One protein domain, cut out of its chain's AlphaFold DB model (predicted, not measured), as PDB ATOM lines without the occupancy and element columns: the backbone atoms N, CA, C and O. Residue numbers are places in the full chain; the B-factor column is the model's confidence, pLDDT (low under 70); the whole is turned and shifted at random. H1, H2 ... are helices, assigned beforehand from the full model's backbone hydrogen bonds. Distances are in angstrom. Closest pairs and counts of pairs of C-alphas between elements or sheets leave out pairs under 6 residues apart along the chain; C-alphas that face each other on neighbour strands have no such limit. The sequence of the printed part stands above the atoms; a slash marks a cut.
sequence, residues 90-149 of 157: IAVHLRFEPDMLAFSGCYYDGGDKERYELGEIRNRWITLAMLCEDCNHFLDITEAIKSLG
ATOM      1  N   ILE A  90     106.575  97.371 156.553       82.25
ATOM      2  CA  ILE A  90     106.803  98.691 155.956       82.25
ATOM      3  C   ILE A  90     105.755  98.889 154.860       82.25
ATOM      4  O   ILE A  90     105.510  97.982 154.066       82.25
ATOM      5  N   ALA A  91     105.126 100.063 154.828       81.50
ATOM      6  CA  ALA A  91     104.225 100.464 153.754       81.50
ATOM      7  C   ALA A  91     104.894 101.571 152.935       81.50
ATOM      8  O   ALA A  91     105.329 102.574 153.498       81.50
ATOM      9  N   VAL A  92     104.962 101.385 151.618       81.38
ATOM     10  CA  VAL A  92     105.555 102.348 150.687       81.38
ATOM     11  C   VAL A  92     104.469 102.797 149.719       81.38
ATOM     12  O   VAL A  92     103.830 101.969 149.075       81.38
ATOM     13  N   HIS A  93     104.240 104.106 149.638       81.69
ATOM     14  CA  HIS A  93     103.358 104.694 148.637       81.69
ATOM     15  C   HIS A  93     104.202 105.136 147.447       81.69
ATOM     16  O   HIS A  93     104.936 106.121 147.528       81.69
ATOM     17  N   LEU A  94     104.108 104.380 146.362       79.88
ATOM     18  CA  LEU A  94     104.806 104.668 145.123       79.88
ATOM     19  C   LEU A  94     103.856 105.409 144.186       79.88
ATOM     20  O   LEU A  94     102.798 104.891 143.839       79.88
ATOM     21  N   ARG A  95     104.233 106.628 143.808       81.81
ATOM     22  CA  ARG A  95     103.432 107.508 142.960       81.81
ATOM     23  C   ARG A  95     104.088 107.586 141.581       81.81
ATOM     24  O   ARG A  95     105.082 108.289 141.426       81.81
ATOM     25  N   PHE A  96     103.576 106.800 140.638       81.94
ATOM     26  CA  PHE A  96     104.170 106.548 139.315       81.94
ATOM     27  C   PHE A  96     103.429 107.241 138.165       81.94
ATOM     28  O   PHE A  96     103.517 106.829 137.010       81.94
ATOM     29  N   GLU A  97     102.678 108.296 138.458       86.94
ATOM     30  CA  GLU A  97     102.031 109.101 137.431       86.94
ATOM     31  C   GLU A  97     103.077 109.804 136.539       86.94
ATOM     32  O   GLU A  97     104.100 110.276 137.047       86.94
ATOM     33  N   PRO A  98     102.842 109.910 135.215       85.12
ATOM     34  CA  PRO A  98     103.826 110.448 134.273       85.12
ATOM     35  C   PRO A  98     104.335 111.851 134.610       85.12
ATOM     36  O   PRO A  98     105.490 112.166 134.342       85.12
ATOM     37  N   ASP A  99     103.500 112.698 135.215       84.06
ATOM     38  CA  ASP A  99     103.919 114.020 135.666       84.06
ATOM     39  C   ASP A  99     104.972 113.906 136.773       84.06
ATOM     40  O   ASP A  99     106.051 114.479 136.645       84.06
ATOM     41  N   MET A 100     104.720 113.099 137.805       84.38
ATOM     42  CA  MET A 100     105.661 112.851 138.904       84.38
ATOM     43  C   MET A 100     106.991 112.262 138.415       84.38
ATOM     44  O   MET A 100     108.048 112.672 138.897       84.38
ATOM     45  N   LEU A 101     106.951 111.354 137.436       85.38
ATOM     46  CA  LEU A 101     108.157 110.793 136.812       85.38
ATOM     47  C   LEU A 101     108.906 111.831 135.971       85.38
ATOM     48  O   LEU A 101     110.135 111.911 136.007       85.38
ATOM     49  N   ALA A 102     108.183 112.686 135.252       85.12
ATOM     50  CA  ALA A 102     108.790 113.789 134.523       85.12
ATOM     51  C   ALA A 102     109.502 114.759 135.484       85.12
ATOM     52  O   ALA A 102     110.652 115.116 135.216       85.12
ATOM     53  N   PHE A 103     108.880 115.102 136.623       81.00
ATOM     54  CA  PHE A 103     109.455 115.957 137.676       81.00
ATOM     55  C   PHE A 103     110.684 115.358 138.366       81.00
ATOM     56  O   PHE A 103     111.478 116.114 138.920       81.00
ATOM     57  N   SER A 104     110.866 114.035 138.346       80.12
ATOM     58  CA  SER A 104     112.043 113.416 138.963       80.12
ATOM     59  C   SER A 104     113.319 113.563 138.125       80.12
ATOM     60  O   SER A 104     114.398 113.264 138.625       80.12
ATOM     61  N   GLY A 105     113.210 113.937 136.845       78.00
ATOM     62  CA  GLY A 105     114.351 114.014 135.918       78.00
ATOM     63  C   GLY A 105     114.958 112.658 135.516       78.00
ATOM     64  O   GLY A 105     115.830 112.610 134.660       78.00
ATOM     65  N   CYS A 106     114.478 111.544 136.076       80.69
ATOM     66  CA  CYS A 106     115.042 110.204 135.868       80.69
ATOM     67  C   CYS A 106     114.380 109.470 134.685       80.69
ATOM     68  O   CYS A 106     113.318 109.884 134.210       80.69
ATOM     69  N   TYR A 107     114.976 108.356 134.259       81.75
ATOM     70  CA  TYR A 107     114.348 107.352 133.391       81.75
ATOM     71  C   TYR A 107     114.278 106.013 134.134       81.75
ATOM     72  O   TYR A 107     115.147 105.722 134.955       81.75
ATOM     73  N   TYR A 108     113.242 105.225 133.867       81.62
ATOM     74  CA  TYR A 108     112.880 104.019 134.617       81.62
ATOM     75  C   TYR A 108     112.797 102.793 133.695       81.62
ATOM     76  O   TYR A 108     111.905 101.956 133.834       81.62
ATOM     77  N   ASP A 109     113.724 102.705 132.736       82.31
ATOM     78  CA  ASP A 109     113.832 101.628 131.742       82.31
ATOM     79  C   ASP A 109     112.591 101.445 130.844       82.31
ATOM     80  O   ASP A 109     112.375 100.383 130.260       82.31
ATOM     81  N   GLY A 110     111.782 102.493 130.662       83.06
ATOM     82  CA  GLY A 110     110.612 102.478 129.775       83.06
ATOM     83  C   GLY A 110     110.938 102.684 128.287       83.06
ATOM     84  O   GLY A 110     110.029 102.760 127.455       83.06
ATOM     85  N   GLY A 111     112.226 102.776 127.940       87.94
ATOM     86  CA  GLY A 111     112.723 102.909 126.570       87.94
ATOM     87  C   GLY A 111     112.390 104.251 125.909       87.94
ATOM     88  O   GLY A 111     112.089 105.244 126.572       87.94
ATOM     89  N   ASP A 112     112.438 104.292 124.577       91.88
ATOM     90  CA  ASP A 112     112.253 105.535 123.809       91.88
ATOM     91  C   ASP A 112     110.871 106.160 124.001       91.88
ATOM     92  O   ASP A 112     110.728 107.383 123.987       91.88
ATOM     93  N   LYS A 113     109.855 105.326 124.245       91.19
ATOM     94  CA  LYS A 113     108.500 105.789 124.544       91.19
ATOM     95  C   LYS A 113     108.469 106.625 125.823       91.19
ATOM     96  O   LYS A 113     107.923 107.724 125.809       91.19
ATOM     97  N   GLU A 114     109.081 106.137 126.904       88.88
ATOM     98  CA  GLU A 114     109.198 106.893 128.155       88.88
ATOM     99  C   GLU A 114     109.976 108.191 127.937       88.88
ATOM    100  O   GLU A 114     109.535 109.257 128.368       88.88
ATOM    101  N   ARG A 115     111.117 108.118 127.238       88.38
ATOM    102  CA  ARG A 115     111.947 109.297 126.957       88.38
ATOM    103  C   ARG A 115     111.158 110.385 126.239       88.38
ATOM    104  O   ARG A 115     111.245 111.552 126.618       88.38
ATOM    105  N   TYR A 116     110.357 109.995 125.252       90.75
ATOM    106  CA  TYR A 116     109.487 110.901 124.514       90.75
ATOM    107  C   TYR A 116     108.365 111.477 125.393       90.75
ATOM    108  O   TYR A 116     108.222 112.696 125.483       90.75
ATOM    109  N   GLU A 117     107.599 110.631 126.084       90.81
ATOM    110  CA  GLU A 117     106.440 111.061 126.881       90.81
ATOM    111  C   GLU A 117     106.841 111.937 128.080       90.81
ATOM    112  O   GLU A 117     106.222 112.977 128.325       90.81
ATOM    113  N   LEU A 118     107.903 111.572 128.808       88.62
ATOM    114  CA  LEU A 118     108.415 112.386 129.914       88.62
ATOM    115  C   LEU A 118     109.094 113.660 129.403       88.62
ATOM    116  O   LEU A 118     108.958 114.711 130.030       88.62
ATOM    117  N   GLY A 119     109.790 113.587 128.263       86.38
ATOM    118  CA  GLY A 119     110.395 114.742 127.598       86.38
ATOM    119  C   GLY A 119     109.359 115.799 127.217       86.38
ATOM    120  O   GLY A 119     109.531 116.975 127.534       86.38
ATOM    121  N   GLU A 120     108.233 115.377 126.642       89.88
ATOM    122  CA  GLU A 120     107.102 116.256 126.325       89.88
ATOM    123  C   GLU A 120     106.559 116.982 127.559       89.88
ATOM    124  O   GLU A 120     106.261 118.177 127.506       89.88
ATOM    125  N   ILE A 121     106.450 116.288 128.696       87.69
ATOM    126  CA  ILE A 121     106.016 116.913 129.948       87.69
ATOM    127  C   ILE A 121     107.077 117.903 130.437       87.69
ATOM    128  O   ILE A 121     106.738 119.047 130.732       87.69
ATOM    129  N   ARG A 122     108.355 117.511 130.482       85.56
ATOM    130  CA  ARG A 122     109.468 118.373 130.927       85.56
ATOM    131  C   ARG A 122     109.550 119.663 130.112       85.56
ATOM    132  O   ARG A 122     109.646 120.738 130.697       85.56
ATOM    133  N   ASN A 123     109.392 119.576 128.793       84.06
ATOM    134  CA  ASN A 123     109.405 120.732 127.893       84.06
ATOM    135  C   ASN A 123     108.256 121.716 128.155       84.06
ATOM    136  O   ASN A 123     108.404 122.918 127.939       84.06
ATOM    137  N   ARG A 124     107.108 121.233 128.647       84.44
ATOM    138  CA  ARG A 124     105.961 122.091 128.993       84.44
ATOM    139  C   ARG A 124     106.174 122.877 130.286       84.44
ATOM    140  O   ARG A 124     105.507 123.892 130.488       84.44
ATOM    141  N   TRP A 125     107.085 122.443 131.157       76.62
ATOM    142  CA  TRP A 125     107.343 123.081 132.444       76.62
ATOM    143  C   TRP A 125     108.737 123.716 132.465       76.62
ATOM    144  O   TRP A 125     109.720 123.069 132.803       76.62
ATOM    145  N   ILE A 126     108.819 125.021 132.189       65.88
ATOM    146  CA  ILE A 126     110.084 125.792 132.145       65.88
ATOM    147  C   ILE A 126     110.922 125.628 133.432       65.88
ATOM    148  O   ILE A 126     112.148 125.647 133.386       65.88
ATOM    149  N   THR A 127     110.278 125.412 134.583       64.19
ATOM    150  CA  THR A 127     110.956 125.196 135.874       64.19
ATOM    151  C   THR A 127     111.534 123.788 136.065       64.19
ATOM    152  O   THR A 127     112.210 123.567 137.063       64.19
ATOM    153  N   LEU A 128     111.268 122.836 135.161       59.84
ATOM    154  CA  LEU A 128     111.834 121.475 135.175       59.84
ATOM    155  C   LEU A 128     113.104 121.350 134.335       59.84
ATOM    156  O   LEU A 128     113.740 120.303 134.371       59.84
ATOM    157  N   ALA A 129     113.473 122.383 133.571       54.22
ATOM    158  CA  ALA A 129     114.571 122.321 132.604       54.22
ATOM    159  C   ALA A 129     115.967 122.122 133.231       54.22
ATOM    160  O   ALA A 129     116.960 122.030 132.519       54.22
ATOM    161  N   MET A 130     116.058 122.034 134.553       56.84
ATOM    162  CA  MET A 130     117.258 121.630 135.263       56.84
ATOM    163  C   MET A 130     116.859 120.536 136.242       56.84
ATOM    164  O   MET A 130     116.129 120.830 137.185       56.84
ATOM    165  N   LEU A 131     117.312 119.300 136.019       54.50
ATOM    166  CA  LEU A 131     118.019 118.479 137.012       54.50
ATOM    167  C   LEU A 131     118.101 117.001 136.584       54.50
ATOM    168  O   LEU A 131     117.136 116.399 136.124       54.50
ATOM    169  N   CYS A 132     119.275 116.455 136.892       51.50
ATOM    170  CA  CYS A 132     119.764 115.081 136.804       51.50
ATOM    171  C   CYS A 132     120.183 114.553 135.422       51.50
ATOM    172  O   CYS A 132     119.354 114.145 134.616       51.50
ATOM    173  N   GLU A 133     121.502 114.498 135.196       52.03
ATOM    174  CA  GLU A 133     122.104 113.748 134.086       52.03
ATOM    175  C   GLU A 133     122.236 112.249 134.400       52.03
ATOM    176  O   GLU A 133     122.180 111.457 133.471       52.03
ATOM    177  N   ASP A 134     122.270 111.829 135.674       55.06
ATOM    178  CA  ASP A 134     122.418 110.416 136.050       55.06
ATOM    179  C   ASP A 134     121.738 110.107 137.393       55.06
ATOM    180  O   ASP A 134     122.240 110.460 138.460       55.06
ATOM    181  N   CYS A 135     120.587 109.433 137.369       54.31
ATOM    182  CA  CYS A 135     119.861 109.066 138.585       54.31
ATOM    183  C   CYS A 135     119.431 107.587 138.547       54.31
ATOM    184  O   CYS A 135     118.403 107.256 137.962       54.31
ATOM    185  N   ASN A 136     120.167 106.712 139.249       54.25
ATOM    186  CA  ASN A 136     119.821 105.294 139.494       54.25
ATOM    187  C   ASN A 136     118.910 105.082 140.728       54.25
ATOM    188  O   ASN A 136     118.709 103.956 141.181       54.25
ATOM    189  N   HIS A 137     118.309 106.150 141.262       60.66
ATOM    190  CA  HIS A 137     117.646 106.172 142.574       60.66
ATOM    191  C   HIS A 137     116.568 105.097 142.805       60.66
ATOM    192  O   HIS A 137     116.301 104.719 143.945       60.66
ATOM    193  N   PHE A 138     115.908 104.607 141.754       56.69
ATOM    194  CA  PHE A 138     114.862 103.596 141.910       56.69
ATOM    195  C   PHE A 138     115.410 102.181 142.158       56.69
ATOM    196  O   PHE A 138     114.804 101.404 142.910       56.69
ATOM    197  N   LEU A 139     116.565 101.857 141.570       57.84
ATOM    198  CA  LEU A 139     117.256 100.591 141.816       57.84
ATOM    199  C   LEU A 139     117.748 100.537 143.265       57.84
ATOM    200  O   LEU A 139     117.495  99.542 143.944       57.84
ATOM    201  N   ASP A 140     118.277 101.652 143.773       61.28
ATOM    202  CA  ASP A 140     118.762 101.772 145.153       61.28
ATOM    203  C   ASP A 140     117.651 101.539 146.185       61.28
ATOM    204  O   ASP A 140     117.840 100.816 147.161       61.28
ATOM    205  N   ILE A 141     116.451 102.095 145.968       64.81
ATOM    206  CA  ILE A 141     115.308 101.884 146.875       64.81
ATOM    207  C   ILE A 141     114.851 100.422 146.832       64.81
ATOM    208  O   ILE A 141     114.528  99.837 147.869       64.81
ATOM    209  N   THR A 142     114.826  99.810 145.647       60.69
ATOM    210  CA  THR A 142     114.396  98.415 145.491       60.69
ATOM    211  C   THR A 142     115.396  97.450 146.131       60.69
ATOM    212  O   THR A 142     114.981  96.503 146.807       60.69
ATOM    213  N   GLU A 143     116.698  97.687 145.969       66.81
ATOM    214  CA  GLU A 143     117.751  96.927 146.651       66.81
ATOM    215  C   GLU A 143     117.752  97.166 148.159       66.81
ATOM    216  O   GLU A 143     117.828  96.197 148.916       66.81
ATOM    217  N   ALA A 144     117.574  98.408 148.617       67.38
ATOM    218  CA  ALA A 144     117.467  98.727 150.038       67.38
ATOM    219  C   ALA A 144     116.261  98.038 150.696       67.38
ATOM    220  O   ALA A 144     116.361  97.526 151.806       67.38
ATOM    221  N   ILE A 145     115.114  97.959 150.018       65.44
ATOM    222  CA  ILE A 145     113.950  97.240 150.556       65.44
ATOM    223  C   ILE A 145     114.206  95.725 150.588       65.44
ATOM    224  O   ILE A 145     113.855  95.064 151.571       65.44
ATOM    225  N   LYS A 146     114.849  95.170 149.549       65.12
ATOM    226  CA  LYS A 146     115.234  93.749 149.508       65.12
ATOM    227  C   LYS A 146     116.246  93.395 150.602       65.12
ATOM    228  O   LYS A 146     116.099  92.347 151.228       65.12
ATOM    229  N   SER A 147     117.229  94.258 150.872       71.56
ATOM    230  CA  SER A 147     118.266  94.024 151.891       71.56
ATOM    231  C   SER A 147     117.714  94.036 153.321       71.56
ATOM    232  O   SER A 147     118.260  93.368 154.196       71.56
ATOM    233  N   LEU A 148     116.577  94.702 153.548       70.69
ATOM    234  CA  LEU A 148     115.856  94.683 154.824       70.69
ATOM    235  C   LEU A 148     115.032  93.400 155.052       70.69
ATOM    236  O   LEU A 148     114.357  93.287 156.077       70.69
ATOM    237  N   GLY A 149     115.043  92.440 154.116       64.94
ATOM    238  CA  GLY A 149     114.255  91.205 154.213       64.94
ATOM    239  C   GLY A 149     112.740  91.441 154.156       64.94
ATOM    240  O   GLY A 149     111.959  90.608 154.615       64.94
TER     241      GLY A 149
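This is residues 90 to 149 of the 157 residues of a protein of Actinidia rufa (UniProt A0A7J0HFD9). The longest helix, H2, and the short H1 pack steeply on each other as a small two-helix head at one end. An arm made by H3 reaches toward the other end, joined to the head by a long loop, residues 125 to 136, and residues 90 to 97 run from that other end, where the C-alphas of Ile 90 and Gly 149 are 10.7 A apart, back to H1 in the head. The printed part has 60 residues with three named helices, H1, H2, H3 in chain order, and no named strand: all helix. It is loose, with a radius of gyration of the C-alphas of 13.1 A and spans of 40 by 20 by 20 A.

Find C-alpha 111 at (112.723, 102.909, 126.570); from there H2, residues 111 to 124, runs 20.5 A. Look back to H1, residues 98 to 103. H3, residues 137 to 147, runs 15.3 A to C-alpha 147 at (118.266, 94.024, 151.891).

H2 touches H1 with residues 117 to 122 alone; the closest C-alphas, of Ala 102 and Leu 118, are 4.8 A apart. Their lines stand at a steep tilt of 66 degrees, the same way. H3 is apart from H1 and H2. In H1, H2 and H3 every O i to N i+4 pair is within hydrogen-bond range.

The C-alphas farthest apart, of Ile 126 and Gly 149, are 41.2 A apart. The printed part has no cut. The link H2 to H3, residues 125 to 136, is long. Look for pLDDT under 70 at residues 126 to 146 and 149.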